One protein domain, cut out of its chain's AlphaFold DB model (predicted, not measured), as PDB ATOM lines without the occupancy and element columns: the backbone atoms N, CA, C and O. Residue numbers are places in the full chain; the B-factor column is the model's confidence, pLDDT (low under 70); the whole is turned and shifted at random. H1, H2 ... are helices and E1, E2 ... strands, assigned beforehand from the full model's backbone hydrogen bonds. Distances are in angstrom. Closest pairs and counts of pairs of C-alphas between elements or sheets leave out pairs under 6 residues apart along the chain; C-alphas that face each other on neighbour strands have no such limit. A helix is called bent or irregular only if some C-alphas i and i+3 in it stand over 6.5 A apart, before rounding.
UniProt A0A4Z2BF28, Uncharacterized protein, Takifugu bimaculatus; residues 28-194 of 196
ATOM      1  N   ASP A  28     -35.900  47.530 -22.404       53.38
ATOM      2  CA  ASP A  28     -36.518  46.489 -21.617       53.38
ATOM      3  C   ASP A  28     -37.990  46.339 -21.986       53.38
ATOM      4  O   ASP A  28     -38.897  46.851 -21.328       53.38
ATOM      5  N   TRP A  29     -38.216  45.780 -23.172       65.19
ATOM      6  CA  TRP A  29     -39.554  45.679 -23.730       65.19
ATOM      7  C   TRP A  29     -40.377  44.608 -23.025       65.19
ATOM      8  O   TRP A  29     -41.601  44.711 -23.007       65.19
ATOM      9  N   ASP A  30     -39.733  43.572 -22.502       76.31
ATOM     10  CA  ASP A  30     -40.359  42.532 -21.709       76.31
ATOM     11  C   ASP A  30     -40.371  42.914 -20.230       76.31
ATOM     12  O   ASP A  30     -39.450  43.507 -19.690       76.31
ATOM     13  N   PHE A  31     -41.461  42.580 -19.554       90.94
ATOM     14  CA  PHE A  31     -41.584  42.810 -18.124       90.94
ATOM     15  C   PHE A  31     -41.570  41.477 -17.400       90.94
ATOM     16  O   PHE A  31     -42.342  40.571 -17.728       90.94
ATOM     17  N   GLN A  32     -40.726  41.392 -16.378       94.81
ATOM     18  CA  GLN A  32     -40.669  40.273 -15.456       94.81
ATOM     19  C   GLN A  32     -40.761  40.803 -14.031       94.81
ATOM     20  O   GLN A  32     -39.898  41.554 -13.589       94.81
ATOM     21  N   PHE A  33     -41.782  40.377 -13.295       95.94
ATOM     22  CA  PHE A  33     -41.874  40.622 -11.862       95.94
ATOM     23  C   PHE A  33     -41.953  39.303 -11.114       95.94
ATOM     24  O   PHE A  33     -42.906  38.541 -11.289       95.94
ATOM     25  N   CYS A  34     -40.959  39.039 -10.276       95.50
ATOM     26  CA  CYS A  34     -40.886  37.836  -9.464       95.50
ATOM     27  C   CYS A  34     -41.001  38.173  -7.984       95.50
ATOM     28  O   CYS A  34     -40.690  39.279  -7.546       95.50
ATOM     29  N   GLY A  35     -41.425  37.194  -7.201       94.94
ATOM     30  CA  GLY A  35     -41.451  37.320  -5.757       94.94
ATOM     31  C   GLY A  35     -41.795  36.005  -5.091       94.94
ATOM     32  O   GLY A  35     -42.134  35.008  -5.737       94.94
ATOM     33  N   THR A  36     -41.726  36.018  -3.772       94.62
ATOM     34  CA  THR A  36     -42.152  34.895  -2.951       94.62
ATOM     35  C   THR A  36     -43.430  35.294  -2.231       94.62
ATOM     36  O   THR A  36     -43.488  36.270  -1.488       94.62
ATOM     37  N   TRP A  37     -44.507  34.569  -2.500       94.94
ATOM     38  CA  TRP A  37     -45.793  34.791  -1.863       94.94
ATOM     39  C   TRP A  37     -45.828  34.072  -0.517       94.94
ATOM     40  O   TRP A  37     -45.965  32.852  -0.468       94.94
ATOM     41  N   ARG A  38     -45.753  34.840   0.573       95.00
ATOM     42  CA  ARG A  38     -45.997  34.362   1.934       95.00
ATOM     43  C   ARG A  38     -47.495  34.274   2.196       95.00
ATOM     44  O   ARG A  38     -48.199  35.287   2.195       95.00
ATOM     45  N   HIS A  39     -47.976  33.063   2.449       93.06
ATOM     46  CA  HIS A  39     -49.394  32.727   2.536       93.06
ATOM     47  C   HIS A  39     -49.719  31.825   3.732       93.06
ATOM     48  O   HIS A  39     -48.864  31.120   4.261       93.06
ATOM     49  N   GLY A  40     -50.993  31.780   4.125       90.06
ATOM     50  CA  GLY A  40     -51.473  31.002   5.276       90.06
ATOM     51  C   GLY A  40     -51.631  29.501   5.026       90.06
ATOM     52  O   GLY A  40     -52.245  28.815   5.837       90.06
ATOM     53  N   GLY A  41     -51.135  28.986   3.899       84.12
ATOM     54  CA  GLY A  41     -51.295  27.592   3.490       84.12
ATOM     55  C   GLY A  41     -52.441  27.414   2.494       84.12
ATOM     56  O   GLY A  41     -52.664  28.265   1.637       84.12
ATOM     57  N   ARG A  42     -53.145  26.278   2.552       79.81
ATOM     58  CA  ARG A  42     -54.211  25.918   1.595       79.81
ATOM     59  C   ARG A  42     -55.609  26.267   2.124       79.81
ATOM     60  O   ARG A  42     -55.820  26.179   3.330       79.81
ATOM     61  N   PRO A  43     -56.590  26.536   1.236       84.12
ATOM     62  CA  PRO A  43     -56.507  26.597  -0.231       84.12
ATOM     63  C   PRO A  43     -55.971  27.939  -0.755       84.12
ATOM     64  O   PRO A  43     -56.163  28.982  -0.139       84.12
ATOM     65  N   ARG A  44     -55.337  27.901  -1.933       90.62
ATOM     66  CA  ARG A  44     -54.747  29.068  -2.605       90.62
ATOM     67  C   ARG A  44     -55.447  29.330  -3.928       90.62
ATOM     68  O   ARG A  44     -55.787  28.394  -4.655       90.62
ATOM     69  N   THR A  45     -55.640  30.598  -4.250       94.88
ATOM     70  CA  THR A  45     -56.307  31.014  -5.485       94.88
ATOM     71  C   THR A  45     -55.526  32.100  -6.202       94.88
ATOM     72  O   THR A  45     -54.908  32.958  -5.578       94.88
ATOM     73  N   LEU A  46     -55.597  32.078  -7.526       96.94
ATOM     74  CA  LEU A  46     -55.157  33.153  -8.392       96.94
ATOM     75  C   LEU A  46     -56.379  33.928  -8.885       96.94
ATOM     76  O   LEU A  46     -57.195  33.388  -9.632       96.94
ATOM     77  N   GLY A  47     -56.511  35.185  -8.479       97.94
ATOM     78  CA  GLY A  47     -57.499  36.109  -9.025       97.94
ATOM     79  C   GLY A  47     -56.922  36.874 -10.209       97.94
ATOM     80  O   GLY A  47     -56.012  37.675 -10.038       97.94
ATOM     81  N   VAL A  48     -57.463  36.681 -11.406       98.31
ATOM     82  CA  VAL A  48     -57.061  37.437 -12.597       98.31
ATOM     83  C   VAL A  48     -58.185  38.382 -12.981       98.31
ATOM     84  O   VAL A  48     -59.336  37.955 -13.060       98.31
ATOM     85  N   ASN A  49     -57.865  39.653 -13.210       98.38
ATOM     86  CA  ASN A  49     -58.773  40.626 -13.811       98.38
ATOM     87  C   ASN A  49     -57.974  41.611 -14.669       98.38
ATOM     88  O   ASN A  49     -57.538  42.658 -14.192       98.38
ATOM     89  N   VAL A  50     -57.754  41.239 -15.924       97.62
ATOM     90  CA  VAL A  50     -57.010  42.032 -16.900       97.62
ATOM     91  C   VAL A  50     -57.905  42.428 -18.062       97.62
ATOM     92  O   VAL A  50     -58.760  41.654 -18.516       97.62
ATOM     93  N   SER A  51     -57.708  43.641 -18.555       96.75
ATOM     94  CA  SER A  51     -58.458  44.180 -19.682       96.75
ATOM     95  C   SER A  51     -57.586  45.010 -20.619       96.75
ATOM     96  O   SER A  51     -56.465  45.367 -20.253       96.75
ATOM     97  N   PRO A  52     -58.114  45.338 -21.811       94.56
ATOM     98  CA  PRO A  52     -57.431  46.240 -22.718       94.56
ATOM     99  C   PRO A  52     -57.216  47.640 -22.137       94.56
ATOM    100  O   PRO A  52     -58.107  48.159 -21.466       94.56
ATOM    101  N   GLY A  53     -56.066  48.238 -22.447       93.38
ATOM    102  CA  GLY A  53     -55.618  49.566 -22.012       93.38
ATOM    103  C   GLY A  53     -54.152  49.541 -21.564       93.38
ATOM    104  O   GLY A  53     -53.587  48.466 -21.421       93.38
ATOM    105  N   CYS A  54     -53.538  50.712 -21.348       93.19
ATOM    106  CA  CYS A  54     -52.160  50.840 -20.837       93.19
ATOM    107  C   CYS A  54     -52.110  51.633 -19.520       93.19
ATOM    108  O   CYS A  54     -51.223  52.457 -19.327       93.19
ATOM    109  N   ASN A  55     -53.070  51.406 -18.619       94.25
ATOM    110  CA  ASN A  55     -53.112  52.070 -17.308       94.25
ATOM    111  C   ASN A  55     -52.294  51.332 -16.234       94.25
ATOM    112  O   ASN A  55     -52.334  51.702 -15.062       94.25
ATOM    113  N   GLY A  56     -51.550  50.297 -16.628       94.88
ATOM    114  CA  GLY A  56     -50.642  49.572 -15.754       94.88
ATOM    115  C   GLY A  56     -51.253  48.308 -15.160       94.88
ATOM    116  O   GLY A  56     -52.371  47.893 -15.479       94.88
ATOM    117  N   ILE A  57     -50.479  47.669 -14.291       97.00
ATOM    118  CA  ILE A  57     -50.822  46.392 -13.672       97.00
ATOM    119  C   ILE A  57     -50.465  46.406 -12.188       97.00
ATOM    120  O   ILE A  57     -49.487  47.014 -11.758       97.00
ATOM    121  N   ALA A  58     -51.276  45.726 -11.393       97.94
ATOM    122  CA  ALA A  58     -51.089  45.535  -9.971       97.94
ATOM    123  C   ALA A  58     -50.987  44.041  -9.666       97.94
ATOM    124  O   ALA A  58     -51.831  43.243 -10.094       97.94
ATOM    125  N   VAL A  59     -49.971  43.682  -8.887       98.25
ATOM    126  CA  VAL A  59     -49.778  42.332  -8.356       98.25
ATOM    127  C   VAL A  59     -49.929  42.410  -6.849       98.25
ATOM    128  O   VAL A  59     -49.158  43.079  -6.168       98.25
ATOM    129  N   SER A  60     -50.954  41.757  -6.323       98.19
ATOM    130  CA  SER A  60     -51.292  41.785  -4.901       98.19
ATOM    131  C   SER A  60     -51.385  40.380  -4.352       98.19
ATOM    132  O   SER A  60     -51.849  39.488  -5.059       98.19
ATOM    133  N   ALA A  61     -51.022  40.185  -3.092       97.62
ATOM    134  CA  ALA A  61     -51.225  38.907  -2.437       97.62
ATOM    135  C   ALA A  61     -51.640  39.080  -0.979       97.62
ATOM    136  O   ALA A  61     -51.332  40.080  -0.335       97.62
ATOM    137  N   ASN A  62     -52.359  38.091  -0.466       96.12
ATOM    138  CA  ASN A  62     -52.775  38.020   0.928       96.12
ATOM    139  C   ASN A  62     -52.658  36.577   1.438       96.12
ATOM    140  O   ASN A  62     -51.996  35.746   0.827       96.12
ATOM    141  N   GLN A  63     -53.311  36.258   2.551       95.31
ATOM    142  CA  GLN A  63     -53.234  34.934   3.160       95.31
ATOM    143  C   GLN A  63     -53.631  33.770   2.226       95.31
ATOM    144  O   GLN A  63     -53.080  32.683   2.377       95.31
ATOM    145  N   SER A  64     -54.564  33.959   1.284       94.19
ATOM    146  CA  SER A  64     -55.154  32.867   0.480       94.19
ATOM    147  C   SER A  64     -55.283  33.156  -1.020       94.19
ATOM    148  O   SER A  64     -55.637  32.265  -1.803       94.19
ATOM    149  N   SER A  65     -54.986  34.378  -1.459       96.38
ATOM    150  CA  SER A  65     -55.046  34.773  -2.861       96.38
ATOM    151  C   SER A  65     -53.810  35.541  -3.309       96.38
ATOM    152  O   SER A  65     -53.427  36.528  -2.683       96.38
ATOM    153  N   LEU A  66     -53.258  35.120  -4.447       97.38
ATOM    154  CA  LEU A  66     -52.448  35.948  -5.334       97.38
ATOM    155  C   LEU A  66     -53.392  36.555  -6.377       97.38
ATOM    156  O   LEU A  66     -54.301  35.888  -6.867       97.38
ATOM    157  N   SER A  67     -53.234  37.827  -6.711       98.25
ATOM    158  CA  SER A  67     -54.131  38.540  -7.614       98.25
ATOM    159  C   SER A  67     -53.361  39.433  -8.574       98.25
ATOM    160  O   SER A  67     -52.465  40.166  -8.166       98.25
ATOM    161  N   ILE A  68     -53.753  39.386  -9.845       98.50
ATOM    162  CA  ILE A  68     -53.176  40.157 -10.946       98.50
ATOM    163  C   ILE A  68     -54.308  40.952 -11.579       98.50
ATOM    164  O   ILE A  68     -55.281  40.370 -12.075       98.50
ATOM    165  N   ARG A  69     -54.210  42.280 -11.527       98.31
ATOM    166  CA  ARG A  69     -55.263  43.170 -12.019       98.31
ATOM    167  C   ARG A  69     -54.699  44.340 -12.791       98.31
ATOM    168  O   ARG A  69     -53.680  44.878 -12.384       98.31
ATOM    169  N   GLY A  70     -55.381  44.781 -13.836       97.25
ATOM    170  CA  GLY A  70     -55.003  46.015 -14.515       97.25
ATOM    171  C   GLY A  70     -55.436  46.091 -15.965       97.25
ATOM    172  O   GLY A  70     -56.154  45.234 -16.484       97.25
ATOM    173  N   GLU A  71     -54.950  47.135 -16.611       96.06
ATOM    174  CA  GLU A  71     -55.160  47.419 -18.019       96.06
ATOM    175  C   GLU A  71     -53.789  47.463 -18.679       96.06
ATOM    176  O   GLU A  71     -53.069  48.458 -18.563       96.06
ATOM    177  N   ILE A  72     -53.423  46.348 -19.311       93.44
ATOM    178  CA  ILE A  72     -52.109  46.199 -19.947       93.44
ATOM    179  C   ILE A  72     -52.163  45.592 -21.348       93.44
ATOM    180  O   ILE A  72     -51.156  45.550 -22.046       93.44
ATOM    181  N   THR A  73     -53.318  45.082 -21.763       92.75
ATOM    182  CA  THR A  73     -53.433  44.342 -23.018       92.75
ATOM    183  C   THR A  73     -53.939  45.254 -24.133       92.75
ATOM    184  O   THR A  73     -54.532  46.308 -23.906       92.75
ATOM    185  N   SER A  74     -53.725  44.849 -25.374       89.75
ATOM    186  CA  SER A  74     -54.327  45.472 -26.552       89.75
ATOM    187  C   SER A  74     -55.712  44.888 -26.832       89.75
ATOM    188  O   SER A  74     -56.635  45.625 -27.173       89.75
ATOM    189  N   GLN A  75     -55.889  43.574 -26.639       89.94
ATOM    190  CA  GLN A  75     -57.156  42.899 -26.936       89.94
ATOM    191  C   GLN A  75     -57.600  41.864 -25.900       89.94
ATOM    192  O   GLN A  75     -58.803  41.640 -25.746       89.94
ATOM    193  N   CYS A  76     -56.681  41.230 -25.168       92.69
ATOM    194  CA  CYS A  76     -57.069  40.213 -24.192       92.69
ATOM    195  C   CYS A  76     -57.905  40.799 -23.039       92.69
ATOM    196  O   CYS A  76     -57.447  41.652 -22.284       92.69
ATOM    197  N   ARG A  77     -59.118  40.279 -22.833       95.56
ATOM    198  CA  ARG A  77     -59.898  40.502 -21.610       95.56
ATOM    199  C   ARG A  77     -60.040  39.180 -20.873       95.56
ATOM    200  O   ARG A  77     -60.633  38.241 -21.404       95.56
ATOM    201  N   HIS A  78     -59.528  39.108 -19.650       95.81
ATOM    202  CA  HIS A  78     -59.559  37.887 -18.856       95.81
ATOM    203  C   HIS A  78     -59.885  38.187 -17.394       95.81
ATOM    204  O   HIS A  78     -59.137  38.871 -16.704       95.81
ATOM    205  N   SER A  79     -61.007  37.645 -16.917       97.56
ATOM    206  CA  SER A  79     -61.425  37.756 -15.520       97.56
ATOM    207  C   SER A  79     -61.851  36.389 -15.002       97.56
ATOM    208  O   SER A  79     -62.869  35.848 -15.442       97.56
ATOM    209  N   ARG A  80     -61.073  35.809 -14.085       96.94
ATOM    210  CA  ARG A  80     -61.341  34.482 -13.517       96.94
ATOM    211  C   ARG A  80     -60.609  34.283 -12.193       96.94
ATOM    212  O   ARG A  80     -59.543  34.847 -11.972       96.94
ATOM    213  N   VAL A  81     -61.156  33.417 -11.344       96.94
ATOM    214  CA  VAL A  81     -60.448  32.851 -10.191       96.94
ATOM    215  C   VAL A  81     -60.005  31.427 -10.528       96.94
ATOM    216  O   VAL A  81     -60.822  30.598 -10.935       96.94
ATOM    217  N   ILE A  82     -58.712  31.149 -10.388       94.31
ATOM    218  CA  ILE A  82     -58.079  29.871 -10.721       94.31
ATOM    219  C   ILE A  82     -57.558  29.240  -9.421       94.31
ATOM    220  O   ILE A  82     -56.751  29.859  -8.731       94.31
ATOM    221  N   PRO A  83     -57.990  28.027  -9.047       92.50
ATOM    222  CA  PRO A  83     -57.391  27.307  -7.927       92.50
ATOM    223  C   PRO A  83     -55.920  26.992  -8.208       92.50
ATOM    224  O   PRO A  83     -55.595  26.447  -9.264       92.50
ATOM    225  N   LEU A  84     -55.037  27.305  -7.261       88.12
ATOM    226  CA  LEU A  84     -53.614  26.990  -7.359       88.12
ATOM    227  C   LEU A  84     -53.339  25.664  -6.645       88.12
ATOM    228  O   LEU A  84     -53.371  25.574  -5.414       88.12
ATOM    229  N   THR A  85     -53.096  24.620  -7.436       75.00
ATOM    230  CA  THR A  85     -52.750  23.279  -6.958       75.00
ATOM    231  C   THR A  85     -51.297  22.956  -7.283       75.00
ATOM    232  O   THR A  85     -50.965  22.457  -8.362       75.00
ATOM    233  N   ASP A  86     -50.436  23.188  -6.300       67.38
ATOM    234  CA  ASP A  86     -49.084  22.642  -6.330       67.38
ATOM    235  C   ASP A  86     -49.039  21.306  -5.625       67.38
ATOM    236  O   ASP A  86     -49.551  21.142  -4.521       67.38
ATOM    237  N   THR A  87     -48.471  20.316  -6.294       61.69
ATOM    238  CA  THR A  87     -48.251  18.982  -5.737       61.69
ATOM    239  C   THR A  87     -47.022  18.946  -4.836       61.69
ATOM    240  O   THR A  87     -46.993  18.145  -3.907       61.69
ATOM    241  N   ASP A  88     -46.082  19.872  -5.039       58.06
ATOM    242  CA  ASP A  88     -44.733  19.777  -4.469       58.06
ATOM    243  C   ASP A  88     -44.578  20.592  -3.166       58.06
ATOM    244  O   ASP A  88     -43.694  20.327  -2.357       58.06
ATOM    245  N   GLU A  89     -45.514  21.510  -2.887       60.94
ATOM    246  CA  GLU A  89     -45.523  22.379  -1.701       60.94
ATOM    247  C   GLU A  89     -46.814  22.183  -0.882       60.94
ATOM    248  O   GLU A  89     -47.719  23.025  -0.847       60.94
ATOM    249  N   LEU A  90     -46.971  21.008  -0.267       55.09
ATOM    250  CA  LEU A  90     -48.116  20.707   0.610       55.09
ATOM    251  C   LEU A  90     -48.049  21.432   1.959       55.09
ATOM    252  O   LEU A  90     -49.097  21.820   2.469       55.09
ATOM    253  N   ASN A  91     -46.839  21.685   2.465       61.50
ATOM    254  CA  ASN A  91     -46.600  22.232   3.805       61.50
ATOM    255  C   ASN A  91     -45.790  23.540   3.809       61.50
ATOM    256  O   ASN A  91     -45.392  23.995   4.878       61.50
ATOM    257  N   SER A  92     -45.509  24.128   2.642       76.88
ATOM    258  CA  SER A  92     -44.810  25.413   2.593       76.88
ATOM    259  C   SER A  92     -45.762  26.540   2.994       76.88
ATOM    260  O   SER A  92     -46.931  26.524   2.605       76.88
ATOM    261  N   ALA A  93     -45.271  27.513   3.760       87.00
ATOM    262  CA  ALA A  93     -45.962  28.781   4.019       87.00
ATOM    263  C   ALA A  93     -45.635  29.842   2.951       87.00
ATOM    264  O   ALA A  93     -46.122  30.969   3.020       87.00
ATOM    265  N   GLU A  94     -44.810  29.486   1.967       90.75
ATOM    266  CA  GLU A  94     -44.322  30.385   0.930       90.75
ATOM    267  C   GLU A  94     -44.320  29.681  -0.433       90.75
ATOM    268  O   GLU A  94     -43.996  28.497  -0.515       90.75
ATOM    269  N   SER A  95     -44.656  30.408  -1.496       91.31
ATOM    270  CA  SER A  95     -44.574  29.907  -2.873       91.31
ATOM    271  C   SER A  95     -43.947  30.946  -3.788       91.31
ATOM    272  O   SER A  95     -44.342  32.114  -3.782       91.31
ATOM    273  N   HIS A  96     -42.992  30.522  -4.609       92.94
ATOM    274  CA  HIS A  96     -42.360  31.403  -5.584       92.94
ATOM    275  C   HIS A  96     -43.235  31.593  -6.827       92.94
ATOM    276  O   HIS A  96     -43.892  30.655  -7.296       92.94
ATOM    277  N   PHE A  97     -43.220  32.800  -7.390       94.69
ATOM    278  CA  PHE A  97     -43.900  33.100  -8.641       94.69
ATOM    279  C   PHE A  97     -43.142  34.130  -9.477       94.69
ATOM    280  O   PHE A  97     -42.418  34.971  -8.945       94.69
ATOM    281  N   CYS A  98     -43.396  34.103 -10.784       96.06
ATOM    282  CA  CYS A  98     -42.939  35.127 -11.720       96.06
ATOM    283  C   CYS A  98     -44.046  35.474 -12.719       96.06
ATOM    284  O   CYS A  98     -44.622  34.596 -13.364       96.06
ATOM    285  N   LEU A  99     -44.348  36.761 -12.845       97.38
ATOM    286  CA  LEU A  99     -45.256  37.326 -13.833       97.38
ATOM    287  C   LEU A  99     -44.449  37.851 -15.019       97.38
ATOM    288  O   LEU A  99     -43.532  38.644 -14.831       97.38
ATOM    289  N   TYR A 100     -44.837  37.444 -16.222       95.88
ATOM    290  CA  TYR A 100     -44.197  37.837 -17.472       95.88
ATOM    291  C   TYR A 100     -45.198  38.541 -18.376       95.88
ATOM    292  O   TYR A 100     -46.270  37.987 -18.653       95.88
ATOM    293  N   TRP A 101     -44.822  39.712 -18.878       94.38
ATOM    294  CA  TRP A 101     -45.567  40.453 -19.886       94.38
ATOM    295  C   TRP A 101     -44.708  40.675 -21.128       94.38
ATOM    296  O   TRP A 101     -43.600  41.197 -21.062       94.38
ATOM    297  N   GLU A 102     -45.251  40.260 -22.267       91.25
ATOM    298  CA  GLU A 102     -44.607  40.296 -23.575       91.25
ATOM    299  C   GLU A 102     -45.456  41.165 -24.510       91.25
ATOM    300  O   GLU A 102     -46.349  40.645 -25.196       91.25
ATOM    301  N   PRO A 103     -45.220  42.489 -24.558       88.56
ATOM    302  CA  PRO A 103     -46.108  43.416 -25.255       88.56
ATOM    303  C   PRO A 103     -46.188  43.158 -26.750       88.56
ATOM    304  O   PRO A 103     -47.251  43.301 -27.345       88.56
ATOM    305  N   PHE A 104     -45.087  42.711 -27.359       84.62
ATOM    306  CA  PHE A 104     -45.067  42.357 -28.778       84.62
ATOM    307  C   PHE A 104     -46.008  41.189 -29.117       84.62
ATOM    308  O   PHE A 104     -46.457  41.062 -30.252       84.62
ATOM    309  N   TYR A 105     -46.303  40.317 -28.157       88.12
ATOM    310  CA  TYR A 105     -47.202  39.185 -28.367       88.12
ATOM    311  C   TYR A 105     -48.572  39.394 -27.725       88.12
ATOM    312  O   TYR A 105     -49.403  38.498 -27.826       88.12
ATOM    313  N   ASP A 106     -48.811  40.528 -27.057       90.38
ATOM    314  CA  ASP A 106     -49.977  40.740 -26.187       90.38
ATOM    315  C   ASP A 106     -50.158  39.597 -25.162       90.38
ATOM    316  O   ASP A 106     -51.273  39.198 -24.823       90.38
ATOM    317  N   GLN A 107     -49.046  39.007 -24.705       93.19
ATOM    318  CA  GLN A 107     -49.052  37.770 -23.925       93.19
ATOM    319  C   GLN A 107     -48.720  38.039 -22.455       93.19
ATOM    320  O   GLN A 107     -47.667  38.588 -22.135       93.19
ATOM    321  N   LEU A 108     -49.574  37.536 -21.557       95.81
ATOM    322  CA  LEU A 108     -49.364  37.568 -20.107       95.81
ATOM    323  C   LEU A 108     -49.297  36.139 -19.556       95.81
ATOM    324  O   LEU A 108     -50.220  35.344 -19.767       95.81
ATOM    325  N   LYS A 109     -48.223  35.809 -18.836       96.56
ATOM    326  CA  LYS A 109     -47.989  34.480 -18.245       96.56
ATOM    327  C   LYS A 109     -47.638  34.604 -16.771       96.56
ATOM    328  O   LYS A 109     -46.873  35.482 -16.396       96.56
ATOM    329  N   LEU A 110     -48.126  33.676 -15.959       96.38
ATOM    330  CA  LEU A 110     -47.682  33.490 -14.583       96.38
ATOM    331  C   LEU A 110     -47.001  32.133 -14.456       96.38
ATOM    332  O   LEU A 110     -47.603  31.111 -14.777       96.38
ATOM    333  N   GLN A 111     -45.781  32.113 -13.944       94.56
ATOM    334  CA  GLN A 111     -45.152  30.899 -13.456       94.56
ATOM    335  C   GLN A 111     -45.459  30.744 -11.965       94.56
ATOM    336  O   GLN A 111     -45.211  31.662 -11.187       94.56
ATOM    337  N   PHE A 112     -46.010  29.596 -11.578       90.88
ATOM    338  CA  PHE A 112     -46.330  29.249 -10.193       90.88
ATOM    339  C   PHE A 112     -46.122  27.743  -9.999       90.88
ATOM    340  O   PHE A 112     -46.604  26.958 -10.821       90.88
ATOM    341  N   GLY A 113     -45.360  27.342  -8.977       83.88
ATOM    342  CA  GLY A 113     -45.127  25.923  -8.676       83.88
ATOM    343  C   GLY A 113     -44.525  25.112  -9.821       83.88
ATOM    344  O   GLY A 113     -44.968  24.006 -10.126       83.88
ATOM    345  N   GLY A 114     -43.587  25.716 -10.555       81.12
ATOM    346  CA  GLY A 114     -42.968  25.107 -11.736       81.12
ATOM    347  C   GLY A 114     -43.876  25.009 -12.970       81.12
ATOM    348  O   GLY A 114     -43.418  24.566 -14.023       81.12
ATOM    349  N   LYS A 115     -45.141  25.445 -12.893       87.12
ATOM    350  CA  LYS A 115     -46.089  25.443 -14.015       87.12
ATOM    351  C   LYS A 115     -46.239  26.837 -14.606       87.12
ATOM    352  O   LYS A 115     -46.324  27.823 -13.883       87.12
ATOM    353  N   ASN A 116     -46.362  26.894 -15.929       92.69
ATOM    354  CA  ASN A 116     -46.666  28.122 -16.657       92.69
ATOM    355  C   ASN A 116     -48.170  28.210 -16.938       92.69
ATOM    356  O   ASN A 116     -48.735  27.374 -17.645       92.69
ATOM    357  N   LEU A 117     -48.806  29.242 -16.400       93.81
ATOM    358  CA  LEU A 117     -50.203  29.589 -16.611       93.81
ATOM    359  C   LEU A 117     -50.281  30.752 -17.601       93.81
ATOM    360  O   LEU A 117     -49.900  31.879 -17.293       93.81
ATOM    361  N   THR A 118     -50.802  30.490 -18.795       95.75
ATOM    362  CA  THR A 118     -51.092  31.546 -19.772       95.75
ATOM    363  C   THR A 118     -52.370  32.269 -19.357       95.75
ATOM    364  O   THR A 118     -53.455  31.697 -19.435       95.75
ATOM    365  N   LEU A 119     -52.243  33.520 -18.910       96.50
ATOM    366  CA  LEU A 119     -53.371  34.354 -18.478       96.50
ATOM    367  C   LEU A 119     -54.007  35.082 -19.664       96.50
ATOM    368  O   LEU A 119     -55.228  35.167 -19.762       96.50
ATOM    369  N   CYS A 120     -53.166  35.546 -20.588       95.44
ATOM    370  CA  CYS A 120     -53.558  36.061 -21.894       95.44
ATOM    371  C   CYS A 120     -52.730  35.354 -22.973       95.44
ATOM    372  O   CYS A 120     -51.498  35.411 -22.909       95.44
ATOM    373  N   PRO A 121     -53.364  34.644 -23.925       93.75
ATOM    374  CA  PRO A 121     -52.647  33.991 -25.011       93.75
ATOM    375  C   PRO A 121     -52.092  35.023 -25.998       93.75
ATOM    376  O   PRO A 121     -52.621  36.132 -26.065       93.75
ATOM    377  N   PRO A 122     -51.074  34.650 -26.796       91.25
ATOM    378  CA  PRO A 122     -50.570  35.518 -27.841       91.25
ATOM    379  C   PRO A 122     -51.672  35.958 -28.791       91.25
ATOM    380  O   PRO A 122     -52.550  35.172 -29.162       91.25
ATOM    381  N   ALA A 123     -51.568  37.198 -29.230       86.56
ATOM    382  CA  ALA A 123     -52.523  37.818 -30.114       86.56
ATOM    383  C   ALA A 123     -51.816  38.624 -31.205       86.56
ATOM    384  O   ALA A 123     -50.654  39.012 -31.089       86.56
ATOM    385  N   SER A 124     -52.521  38.832 -32.316       77.56
ATOM    386  CA  SER A 124     -52.039  39.687 -33.392       77.56
ATOM    387  C   SER A 124     -51.927  41.127 -32.902       77.56
ATOM    388  O   SER A 124     -52.901  41.670 -32.386       77.56
ATOM    389  N   LEU A 125     -50.777  41.752 -33.130       70.69
ATOM    390  CA  LEU A 125     -50.556  43.154 -32.795       70.69
ATOM    391  C   LEU A 125     -51.543  44.073 -33.521       70.69
ATOM    392  O   LEU A 125     -51.645  44.031 -34.749       70.69
ATOM    393  N   GLN A 126     -52.220  44.940 -32.769       69.06
ATOM    394  CA  GLN A 126     -53.077  45.990 -33.313       69.06
ATOM    395  C   GLN A 126     -52.788  47.323 -32.625       69.06
ATOM    396  O   GLN A 126     -52.920  47.448 -31.413       69.06
ATOM    397  N   GLY A 127     -52.429  48.335 -33.419       78.06
ATOM    398  CA  GLY A 127     -52.253  49.706 -32.940       78.06
ATOM    399  C   GLY A 127     -51.122  49.853 -31.921       78.06
ATOM    400  O   GLY A 127     -49.948  49.887 -32.294       78.06
ATOM    401  N   SER A 128     -51.493  49.997 -30.649       83.88
ATOM    402  CA  SER A 128     -50.594  50.334 -29.547       83.88
ATOM    403  C   SER A 128     -50.304  49.158 -28.617       83.88
ATOM    404  O   SER A 128     -51.198  48.384 -28.282       83.88
ATOM    405  N   CYS A 129     -49.069  49.099 -28.136       87.50
ATOM    406  CA  CYS A 129     -48.549  48.143 -27.171       87.50
ATOM    407  C   CYS A 129     -48.259  48.860 -25.854       87.50
ATOM    408  O   CYS A 129     -47.882  50.033 -25.864       87.50
ATOM    409  N   CYS A 130     -48.401  48.152 -24.736       89.69
ATOM    410  CA  CYS A 130     -48.089  48.696 -23.419       89.69
ATOM    411  C   CYS A 130     -46.680  48.275 -22.992       89.69
ATOM    412  O   CYS A 130     -46.437  47.093 -22.757       89.69
ATOM    413  N   THR A 131     -45.760  49.227 -22.912       88.00
ATOM    414  CA  THR A 131     -44.340  49.020 -22.599       88.00
ATOM    415  C   THR A 131     -43.923  49.789 -21.354       88.00
ATOM    416  O   THR A 131     -44.747  50.450 -20.719       88.00
ATOM    417  N   ASP A 132     -42.637  49.687 -21.011       83.19
ATOM    418  CA  ASP A 132     -41.996  50.481 -19.960       83.19
ATOM    419  C   ASP A 132     -42.673  50.288 -18.601       83.19
ATOM    420  O   ASP A 132     -42.916  51.246 -17.858       83.19
ATOM    421  N   LEU A 133     -43.011  49.028 -18.298       87.50
ATOM    422  CA  LEU A 133     -43.593  48.685 -17.013       87.50
ATOM    423  C   LEU A 133     -42.559  48.941 -15.927       87.50
ATOM    424  O   LEU A 133     -41.607  48.186 -15.747       87.50
ATOM    425  N   SER A 134     -42.773  50.031 -15.207       86.81
ATOM    426  CA  SER A 134     -41.873  50.521 -14.178       86.81
ATOM    427  C   SER A 134     -42.567  50.468 -12.837       86.81
ATOM    428  O   SER A 134     -43.787  50.629 -12.732       86.81
ATOM    429  N   HIS A 135     -41.777  50.204 -11.804       89.62
ATOM    430  CA  HIS A 135     -42.274  50.217 -10.443       89.62
ATOM    431  C   HIS A 135     -42.847  51.602 -10.098       89.62
ATOM    432  O   HIS A 135     -42.180  52.616 -10.294       89.62
ATOM    433  N   ASP A 136     -44.085  51.628  -9.608       89.00
ATOM    434  CA  ASP A 136     -44.756  52.832  -9.122       89.00
ATOM    435  C   ASP A 136     -44.684  52.873  -7.587       89.00
ATOM    436  O   ASP A 136     -43.608  52.818  -6.995       89.00
ATOM    437  N   ARG A 137     -45.829  52.951  -6.907       90.56
ATOM    438  CA  ARG A 137     -45.909  52.905  -5.453       90.56
ATOM    439  C   ARG A 137     -46.034  51.479  -4.940       90.56
ATOM    440  O   ARG A 137     -46.555  50.581  -5.601       90.56
ATOM    441  N   ASN A 138     -45.650  51.315  -3.686       92.75
ATOM    442  CA  ASN A 138     -45.899  50.109  -2.918       92.75
ATOM    443  C   ASN A 138     -47.222  50.207  -2.155       92.75
ATOM    444  O   ASN A 138     -47.628  51.279  -1.699       92.75
ATOM    445  N   GLY A 139     -47.898  49.068  -2.025       92.94
ATOM    446  CA  GLY A 139     -48.964  48.886  -1.049       92.94
ATOM    447  C   GLY A 139     -48.413  48.863   0.383       92.94
ATOM    448  O   GLY A 139     -47.206  48.977   0.592       92.94
ATOM    449  N   PRO A 140     -49.287  48.717   1.387       95.56
ATOM    450  CA  PRO A 140     -48.859  48.625   2.776       95.56
ATOM    451  C   PRO A 140     -48.126  47.307   3.065       95.56
ATOM    452  O   PRO A 140     -48.324  46.296   2.378       95.56
ATOM    453  N   ASP A 141     -47.336  47.336   4.135       95.75
ATOM    454  CA  ASP A 141     -46.699  46.158   4.716       95.75
ATOM    455  C   ASP A 141     -47.773  45.190   5.265       95.75
ATOM    456  O   ASP A 141     -48.851  45.613   5.701       95.75
ATOM    457  N   GLY A 142     -47.491  43.887   5.259       94.12
ATOM    458  CA  GLY A 142     -48.418  42.859   5.742       94.12
ATOM    459  C   GLY A 142     -47.726  41.652   6.374       94.12
ATOM    460  O   GLY A 142     -46.559  41.378   6.115       94.12
ATOM    461  N   GLU A 143     -48.459  40.908   7.207       94.50
ATOM    462  CA  GLU A 143     -48.002  39.606   7.725       94.50
ATOM    463  C   GLU A 143     -47.873  38.580   6.585       94.50
ATOM    464  O   GLU A 143     -46.859  37.891   6.451       94.50
ATOM    465  N   TYR A 144     -48.897  38.540   5.731       96.25
ATOM    466  CA  TYR A 144     -48.923  37.824   4.458       96.25
ATOM    467  C   TYR A 144     -48.723  38.810   3.315       96.25
ATOM    468  O   TYR A 144     -49.002  39.997   3.472       96.25
ATOM    469  N   GLY A 145     -48.299  38.323   2.153       96.88
ATOM    470  CA  GLY A 145     -48.066  39.172   0.991       96.88
ATOM    471  C   GLY A 145     -46.907  38.677   0.145       96.88
ATOM    472  O   GLY A 145     -46.562  37.498   0.167       96.88
ATOM    473  N   ILE A 146     -46.315  39.581  -0.619       97.44
ATOM    474  CA  ILE A 146     -45.205  39.294  -1.522       97.44
ATOM    475  C   ILE A 146     -43.928  39.824  -0.868       97.44
ATOM    476  O   ILE A 146     -43.804  41.029  -0.638       97.44
ATOM    477  N   VAL A 147     -43.005  38.914  -0.568       95.19
ATOM    478  CA  VAL A 147     -41.639  39.208  -0.119       95.19
ATOM    479  C   VAL A 147     -40.660  39.096  -1.280       95.19
ATOM    480  O   VAL A 147     -40.934  38.406  -2.269       95.19
ATOM    481  N   ASP A 148     -39.527  39.786  -1.143       93.75
ATOM    482  CA  ASP A 148     -38.434  39.809  -2.119       93.75
ATOM    483  C   ASP A 148     -38.919  40.115  -3.542       93.75
ATOM    484  O   ASP A 148     -38.567  39.426  -4.502       93.75
ATOM    485  N   GLY A 149     -39.771  41.138  -3.670       93.62
ATOM    486  CA  GLY A 149     -40.277  41.582  -4.963       93.62
ATOM    487  C   GLY A 149     -39.127  42.061  -5.842       93.62
ATOM    488  O   GLY A 149     -38.388  42.971  -5.460       93.62
ATOM    489  N   ARG A 150     -38.978  41.458  -7.021       93.44
ATOM    490  CA  ARG A 150     -37.919  41.767  -7.983       93.44
ATOM    491  C   ARG A 150     -38.504  42.160  -9.321       93.44
ATOM    492  O   ARG A 150     -39.332  41.432  -9.868       93.44
ATOM    493  N   LEU A 151     -38.059  43.297  -9.842       91.75
ATOM    494  CA  LEU A 151     -38.289  43.677 -11.228       91.75
ATOM    495  C   LEU A 151     -37.075  43.192 -12.018       91.75
ATOM    496  O   LEU A 151     -35.964  43.666 -11.795       91.75
ATOM    497  N   LYS A 152     -37.282  42.183 -12.864       88.00
ATOM    498  CA  LYS A 152     -36.221  41.306 -13.366       88.00
ATOM    499  C   LYS A 152     -35.383  40.736 -12.220       88.00
ATOM    500  O   LYS A 152     -35.897  39.952 -11.425       88.00
ATOM    501  N   ASP A 153     -34.127  41.159 -12.122       85.00
ATOM    502  CA  ASP A 153     -33.163  40.725 -11.117       85.00
ATOM    503  C   ASP A 153     -33.011  41.746  -9.974       85.00
ATOM    504  O   ASP A 153     -32.501  41.409  -8.896       85.00
ATOM    505  N   ASP A 154     -33.520  42.967 -10.165       87.69
ATOM    506  CA  ASP A 154     -33.371  44.069  -9.222       87.69
ATOM    507  C   ASP A 154     -34.390  43.964  -8.089       87.69
ATOM    508  O   ASP A 154     -35.606  43.941  -8.299       87.69
ATOM    509  N   LEU A 155     -33.882  43.916  -6.855       90.69
ATOM    510  CA  LEU A 155     -34.710  43.918  -5.654       90.69
ATOM    511  C   LEU A 155     -35.393  45.280  -5.502       90.69
ATOM    512  O   LEU A 155     -34.728  46.300  -5.333       90.69
ATOM    513  N   VAL A 156     -36.724  45.281  -5.505       89.50
ATOM    514  CA  VAL A 156     -37.531  46.483  -5.258       89.50
ATOM    515  C   VAL A 156     -37.548  46.801  -3.764       89.50
ATOM    516  O   VAL A 156     -37.368  47.948  -3.362       89.50
ATOM    517  N   THR A 157     -37.775  45.783  -2.930       87.44
ATOM    518  CA  THR A 157     -37.801  45.893  -1.467       87.44
ATOM    519  C   THR A 157     -37.666  44.516  -0.814       87.44
ATOM    520  O   THR A 157     -38.055  43.505  -1.399       87.44
ATOM    521  N   ASP A 158     -37.142  44.490   0.409       85.50
ATOM    522  CA  ASP A 158     -37.045  43.311   1.278       85.50
ATOM    523  C   ASP A 158     -38.293  43.107   2.162       85.50
ATOM    524  O   ASP A 158     -38.435  42.096   2.853       85.50
ATOM    525  N   LYS A 159     -39.229  44.060   2.142       92.00
ATOM    526  CA  LYS A 159     -40.461  44.010   2.934       92.00
ATOM    527  C   LYS A 159     -41.504  43.054   2.360       92.00
ATOM    528  O   LYS A 159     -41.643  42.902   1.148       92.00
ATOM    529  N   THR A 160     -42.344  42.516   3.246       95.56
ATOM    530  CA  THR A 160     -43.598  41.858   2.858       95.56
ATOM    531  C   THR A 160     -44.646  42.907   2.505       95.56
ATOM    532  O   THR A 160     -45.176  43.569   3.397       95.56
ATOM    533  N   LEU A 161     -44.989  43.034   1.225       97.12
ATOM    534  CA  LEU A 161     -46.000  43.987   0.768       97.12
ATOM    535  C   LEU A 161     -47.275  43.297   0.296       97.12
ATOM    536  O   LEU A 161     -47.236  42.254  -0.359       97.12
ATOM    537  N   LEU A 162     -48.423  43.925   0.558       97.31
ATOM    538  CA  LEU A 162     -49.711  43.432   0.065       97.31
ATOM    539  C   LEU A 162     -49.897  43.653  -1.435       97.31
ATOM    540  O   LEU A 162     -50.702  42.963  -2.061       97.31
ATOM    541  N   THR A 163     -49.243  44.656  -2.023       97.75
ATOM    542  CA  THR A 163     -49.433  45.018  -3.434       97.75
ATOM    543  C   THR A 163     -48.223  45.746  -4.001       97.75
ATOM    544  O   THR A 163     -47.657  46.612  -3.340       97.75
ATOM    545  N   TYR A 164     -47.895  45.436  -5.251       97.38
ATOM    546  CA  TYR A 164     -46.968  46.169  -6.103       97.38
ATOM    547  C   TYR A 164     -47.751  46.764  -7.271       97.38
ATOM    548  O   TYR A 164     -48.539  46.056  -7.906       97.38
ATOM    549  N   TYR A 165     -47.538  48.050  -7.543       96.75
ATOM    550  CA  TYR A 165     -48.113  48.741  -8.692       96.75
ATOM    551  C   TYR A 165     -47.033  49.002  -9.736       96.75
ATOM    552  O   TYR A 165     -45.899  49.349  -9.399       96.75
ATOM    553  N   PHE A 166     -47.412  48.843 -10.999       95.50
ATOM    554  CA  PHE A 166     -46.560  49.121 -12.141       95.50
ATOM    555  C   PHE A 166     -47.313  50.007 -13.121       95.50
ATOM    556  O   PHE A 166     -48.406  49.646 -13.568       95.50
ATOM    557  N   ASN A 167     -46.728  51.154 -13.452       93.81
ATOM    558  CA  ASN A 167     -47.246  52.023 -14.503       93.81
ATOM    559  C   ASN A 167     -46.896  51.436 -15.866       93.81
ATOM    560  O   ASN A 167     -45.939  50.680 -15.974       93.81
ATOM    561  N   ALA A 168     -47.646  51.791 -16.903       91.75
ATOM    562  CA  ALA A 168     -47.337  51.401 -18.271       91.75
ATOM    563  C   ALA A 168     -47.421  52.606 -19.201       91.75
ATOM    564  O   ALA A 168     -48.162  53.556 -18.949       91.75
ATOM    565  N   SER A 169     -46.670  52.541 -20.293       89.25
ATOM    566  CA  SER A 169     -46.683  53.539 -21.355       89.25
ATOM    567  C   SER A 169     -47.231  52.934 -22.636       89.25
ATOM    568  O   SER A 169     -46.965  51.780 -22.960       89.25
ATOM    569  N   SER A 170     -48.012  53.712 -23.378       90.31
ATOM    570  CA  SER A 170     -48.517  53.297 -24.685       90.31
ATOM    571  C   SER A 170     -47.523  53.688 -25.778       90.31
ATOM    572  O   SER A 170     -47.104  54.842 -25.852       90.31
ATOM    573  N   THR A 171     -47.170  52.744 -26.647       86.81
ATOM    574  CA  THR A 171     -46.305  52.974 -27.812       86.81
ATOM    575  C   THR A 171     -46.845  52.260 -29.047       86.81
ATOM    576  O   THR A 171     -47.608  51.306 -28.931       86.81
ATOM    577  N   ASP A 172     -46.468  52.689 -30.252       85.25
ATOM    578  CA  ASP A 172     -46.847  51.977 -31.481       85.25
ATOM    579  C   ASP A 172     -46.134  50.617 -31.527       85.25
ATOM    580  O   ASP A 172     -44.902  50.541 -31.536       85.25
ATOM    581  N   CYS A 173     -46.897  49.524 -31.611       80.38
ATOM    582  CA  CYS A 173     -46.337  48.173 -31.673       80.38
ATOM    583  C   CYS A 173     -45.360  47.977 -32.846       80.38
ATOM    584  O   CYS A 173     -44.446  47.151 -32.777       80.38
ATOM    585  N   ARG A 174     -45.518  48.733 -33.941       77.75
ATOM    586  CA  ARG A 174     -44.619  48.686 -35.105       77.75
ATOM    587  C   ARG A 174     -43.237  49.237 -34.783       77.75
ATOM    588  O   ARG A 174     -42.259  48.765 -35.361       77.75
ATOM    589  N   PHE A 175     -43.141  50.186 -33.852       75.56
ATOM    590  CA  PHE A 175     -41.854  50.671 -33.365       75.56
ATOM    591  C   PHE A 175     -41.077  49.539 -32.679       75.56
ATOM    592  O   PHE A 175     -39.906  49.322 -32.992       75.56
ATOM    593  N   LEU A 176     -41.758  48.740 -31.851       69.50
ATOM    594  CA  LEU A 176     -41.178  47.561 -31.192       69.50
ATOM    595  C   LEU A 176     -40.691  46.521 -32.200       69.50
ATOM    596  O   LEU A 176     -39.589  45.986 -32.073       69.50
ATOM    597  N   ALA A 177     -41.494  46.268 -33.237       67.56
ATOM    598  CA  ALA A 177     -41.131  45.361 -34.319       67.56
ATOM    599  C   ALA A 177     -39.839  45.812 -35.026       67.56
ATOM    600  O   ALA A 177     -38.927  45.009 -35.233       67.56
ATOM    601  N   GLY A 178     -39.741  47.102 -35.360       65.31
ATOM    602  CA  GLY A 178     -38.568  47.689 -36.009       65.31
ATOM    603  C   GLY A 178     -37.314  47.643 -35.134       65.31
ATOM    604  O   GLY A 178     -36.264  47.192 -35.596       65.31
ATOM    605  N   ALA A 179     -37.431  48.034 -33.862       62.66
ATOM    606  CA  ALA A 179     -36.325  48.010 -32.905       62.66
ATOM    607  C   ALA A 179     -35.776  46.587 -32.693       62.66
ATOM    608  O   ALA A 179     -34.562  46.374 -32.729       62.66
ATOM    609  N   ARG A 180     -36.656  45.582 -32.564       66.44
ATOM    610  CA  ARG A 180     -36.251  44.176 -32.392       66.44
ATOM    611  C   ARG A 180     -35.526  43.630 -33.625       66.44
ATOM    612  O   ARG A 180     -34.524  42.931 -33.485       66.44
ATOM    613  N   LEU A 181     -35.983  43.977 -34.831       62.12
ATOM    614  CA  LEU A 181     -35.321  43.587 -36.083       62.12
ATOM    615  C   LEU A 181     -33.933  44.228 -36.237       62.12
ATOM    616  O   LEU A 181     -32.996  43.554 -36.668       62.12
ATOM    617  N   GLN A 182     -33.774  45.495 -35.846       59.38
ATOM    618  CA  GLN A 182     -32.478  46.178 -35.868       59.38
ATOM    619  C   GLN A 182     -31.500  45.573 -34.850       59.38
ATOM    620  O   GLN A 182     -30.369  45.257 -35.222       59.38
ATOM    621  N   GLY A 183     -31.937  45.297 -33.617       58.19
ATOM    622  CA  GLY A 183     -31.113  44.599 -32.620       58.19
ATOM    623  C   GLY A 183     -30.650  43.216 -33.099       58.19
ATOM    624  O   GLY A 183     -29.467  42.887 -33.026       58.19
ATOM    625  N   LEU A 184     -31.552  42.436 -33.706       55.53
ATOM    626  CA  LEU A 184     -31.222  41.142 -34.321       55.53
ATOM    627  C   LEU A 184     -30.219  41.273 -35.478       55.53
ATOM    628  O   LEU A 184     -29.368  40.397 -35.649       55.53
ATOM    629  N   SER A 185     -30.291  42.347 -36.267       53.25
ATOM    630  CA  SER A 185     -29.333  42.602 -37.349       53.25
ATOM    631  C   SER A 185     -27.924  42.911 -36.826       53.25
ATOM    632  O   SER A 185     -26.950  42.398 -37.376       53.25
ATOM    633  N   ILE A 186     -27.813  43.646 -35.714       51.66
ATOM    634  CA  ILE A 186     -26.538  43.946 -35.045       51.66
ATOM    635  C   ILE A 186     -25.942  42.673 -34.431       51.66
ATOM    636  O   ILE A 186     -24.765  42.386 -34.643       51.66
ATOM    637  N   ILE A 187     -26.753  41.857 -33.747       50.22
ATOM    638  CA  ILE A 187     -26.309  40.564 -33.198       50.22
ATOM    639  C   ILE A 187     -25.828  39.633 -34.320       50.22
ATOM    640  O   ILE A 187     -24.791  38.989 -34.180       50.22
ATOM    641  N   ARG A 188     -26.527  39.586 -35.463       46.38
ATOM    642  CA  ARG A 188     -26.095  38.801 -36.633       46.38
ATOM    643  C   ARG A 188     -24.793  39.319 -37.245       46.38
ATOM    644  O   ARG A 188     -23.952  38.505 -37.610       46.38
ATOM    645  N   ALA A 189     -24.598  40.635 -37.323       46.00
ATOM    646  CA  ALA A 189     -23.342  41.224 -37.789       46.00
ATOM    647  C   ALA A 189     -22.170  40.901 -36.841       46.00
ATOM    648  O   ALA A 189     -21.089  40.533 -37.296       46.00
ATOM    649  N   LEU A 190     -22.397  40.945 -35.523       40.38
ATOM    650  CA  LEU A 190     -21.410  40.555 -34.509       40.38
ATOM    651  C   LEU A 190     -21.120  39.045 -34.513       40.38
ATOM    652  O   LEU A 190     -19.977  38.643 -34.309       40.38
ATOM    653  N   ALA A 191     -22.122  38.203 -34.778       42.06
ATOM    654  CA  ALA A 191     -21.940  36.762 -34.938       42.06
ATOM    655  C   ALA A 191     -21.153  36.415 -36.216       42.06
ATOM    656  O   ALA A 191     -20.328  35.506 -36.190       42.06
ATOM    657  N   ALA A 192     -21.342  37.168 -37.306       42.53
ATOM    658  CA  ALA A 192     -20.571  37.012 -38.541       42.53
ATOM    659  C   ALA A 192     -19.094  37.422 -38.378       42.53
ATOM    660  O   ALA A 192     -18.221  36.787 -38.956       42.53
ATOM    661  N   LEU A 193     -18.803  38.419 -37.534       42.06
ATOM    662  CA  LEU A 193     -17.437  38.825 -37.167       42.06
ATOM    663  C   LEU A 193     -16.738  37.848 -36.203       42.06
ATOM    664  O   LEU A 193     -15.528  37.930 -36.015       42.06
ATOM    665  N   LYS A 194     -17.482  36.928 -35.576       35.56
ATOM    666  CA  LYS A 194     -16.941  35.902 -34.668       35.56
ATOM    667  C   LYS A 194     -16.550  34.599 -35.377       35.56
ATOM    668  O   LYS A 194     -16.010  33.708 -34.729       35.56
TER     669      LYS A 194
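AT A GLANCE: This is residues 28 to 194 of the 196 residues of an uncharacterized protein of Takifugu bimaculatus (UniProt A0A4Z2BF28). Picture a sandwich of two six-stranded sheets face to face, both strongly twisted, the second of them folded back on itself along E3, with a single helix, H1, leaving the sandwich as an arm whose residues 181 to 192 stick out together with the end at 193 and 194. The printed part has 167 residues with twelve named strands, E1 to E12, followed by one named helix, H1, and its class is mostly strand. One sheet runs E8 E7 E6 E1 E10 E11 and is antiparallel throughout; the other runs E5 E2 E4 E3 E12 E9 and is mixed. The whole is compact, with a radius of gyration of the C-alphas of 17.1 A, and spans 52 by 38 by 31 A.

IN THESE COORDINATES: Find C-alpha 31 at (-41.584, 42.810, -18.124); from there E1 runs through residues 31 to 38, 22.2 A long. Read on to E2, residues 44 to 52, 26.6 A, then E3, residues 56 to 61, and E4, residues 65 to 73, which bends by 60 degrees at residue 70. E5 is residues 78 to 84. Next look for E6, residues 94 to 102, 26.4 A, E7, residues 107 to 112, and E8, residues 115 to 120. E9, residues 128 to 138, begins at C-alpha 128, (-50.594, 50.334, -29.547), is 27.0 A long and bends by 56 degrees at residue 132. E10, residues 141 to 151, bends by 118 degrees at residue 144, and E11 is residues 154 to 157. E12, residues 163 to 172, is 29.0 A long and is followed directly by H1, residues 173 to 192, 28.9 A long, which ends at C-alpha 192, (-20.571, 37.012, -38.541).

HOW THE PARTS SIT: Start at E1, an inner strand: it is antiparallel to E6, with N 33 and O 99 2.9 A apart, and antiparallel to E10, with N 36 and O 147 2.9 A apart. From E6 step to E7, where N 100 and O 109 are 2.8 A apart, and on to the edge strand E8, where N 117 and O 110 are 2.8 A apart; E6, E7 and E8 form a meander, each strand the antiparallel neighbour of the one before. Beyond E10 the other edge strand is E11, and these two form a hairpin, with N 156 and O 149 2.8 A apart. In the second sheet E2 and E4 are parallel, with N 49 and O 68 2.9 A apart, while E3 and E4 form a hairpin, with N 58 and O 69 2.7 A apart. This is a folded sheet, bent back on itself into two leaves: E5, E2 and E4 face E12 and E9, with E3 as the hinge. Across the leaves the closest C-alphas of E4 and E9 are those of Ile 72 and Cys 130, 5.9 A apart. Between the sheets, the parts that face each other are 10.0 A centre to centre, and their best planes are 17 degrees apart. Look at Ala 61 and Gly 145, the closest C-alphas of E3 and E10, 4.7 A apart. H1 only grazes the second sheet, with its residues 173 to 176; its closest C-alphas with E9 are Cys 173 and Cys 129, 5.0 A apart. Every O i to N i+4 pair in H1 is within hydrogen-bond range.

THE WHOLE: The two C-alphas farthest apart are those of Pro 43 and Leu 193, 55.1 A. Leave out residues 181 to 194, which stand free, and the body spans 47 by 27 by 22 A. The printed part has no cut, and no link is long. The mean pLDDT of the printed part is 85.8; look for values under 70 at residues 28 to 29, 86 to 91, 126 and 176 to 194, and note that the mean for H1 is 59.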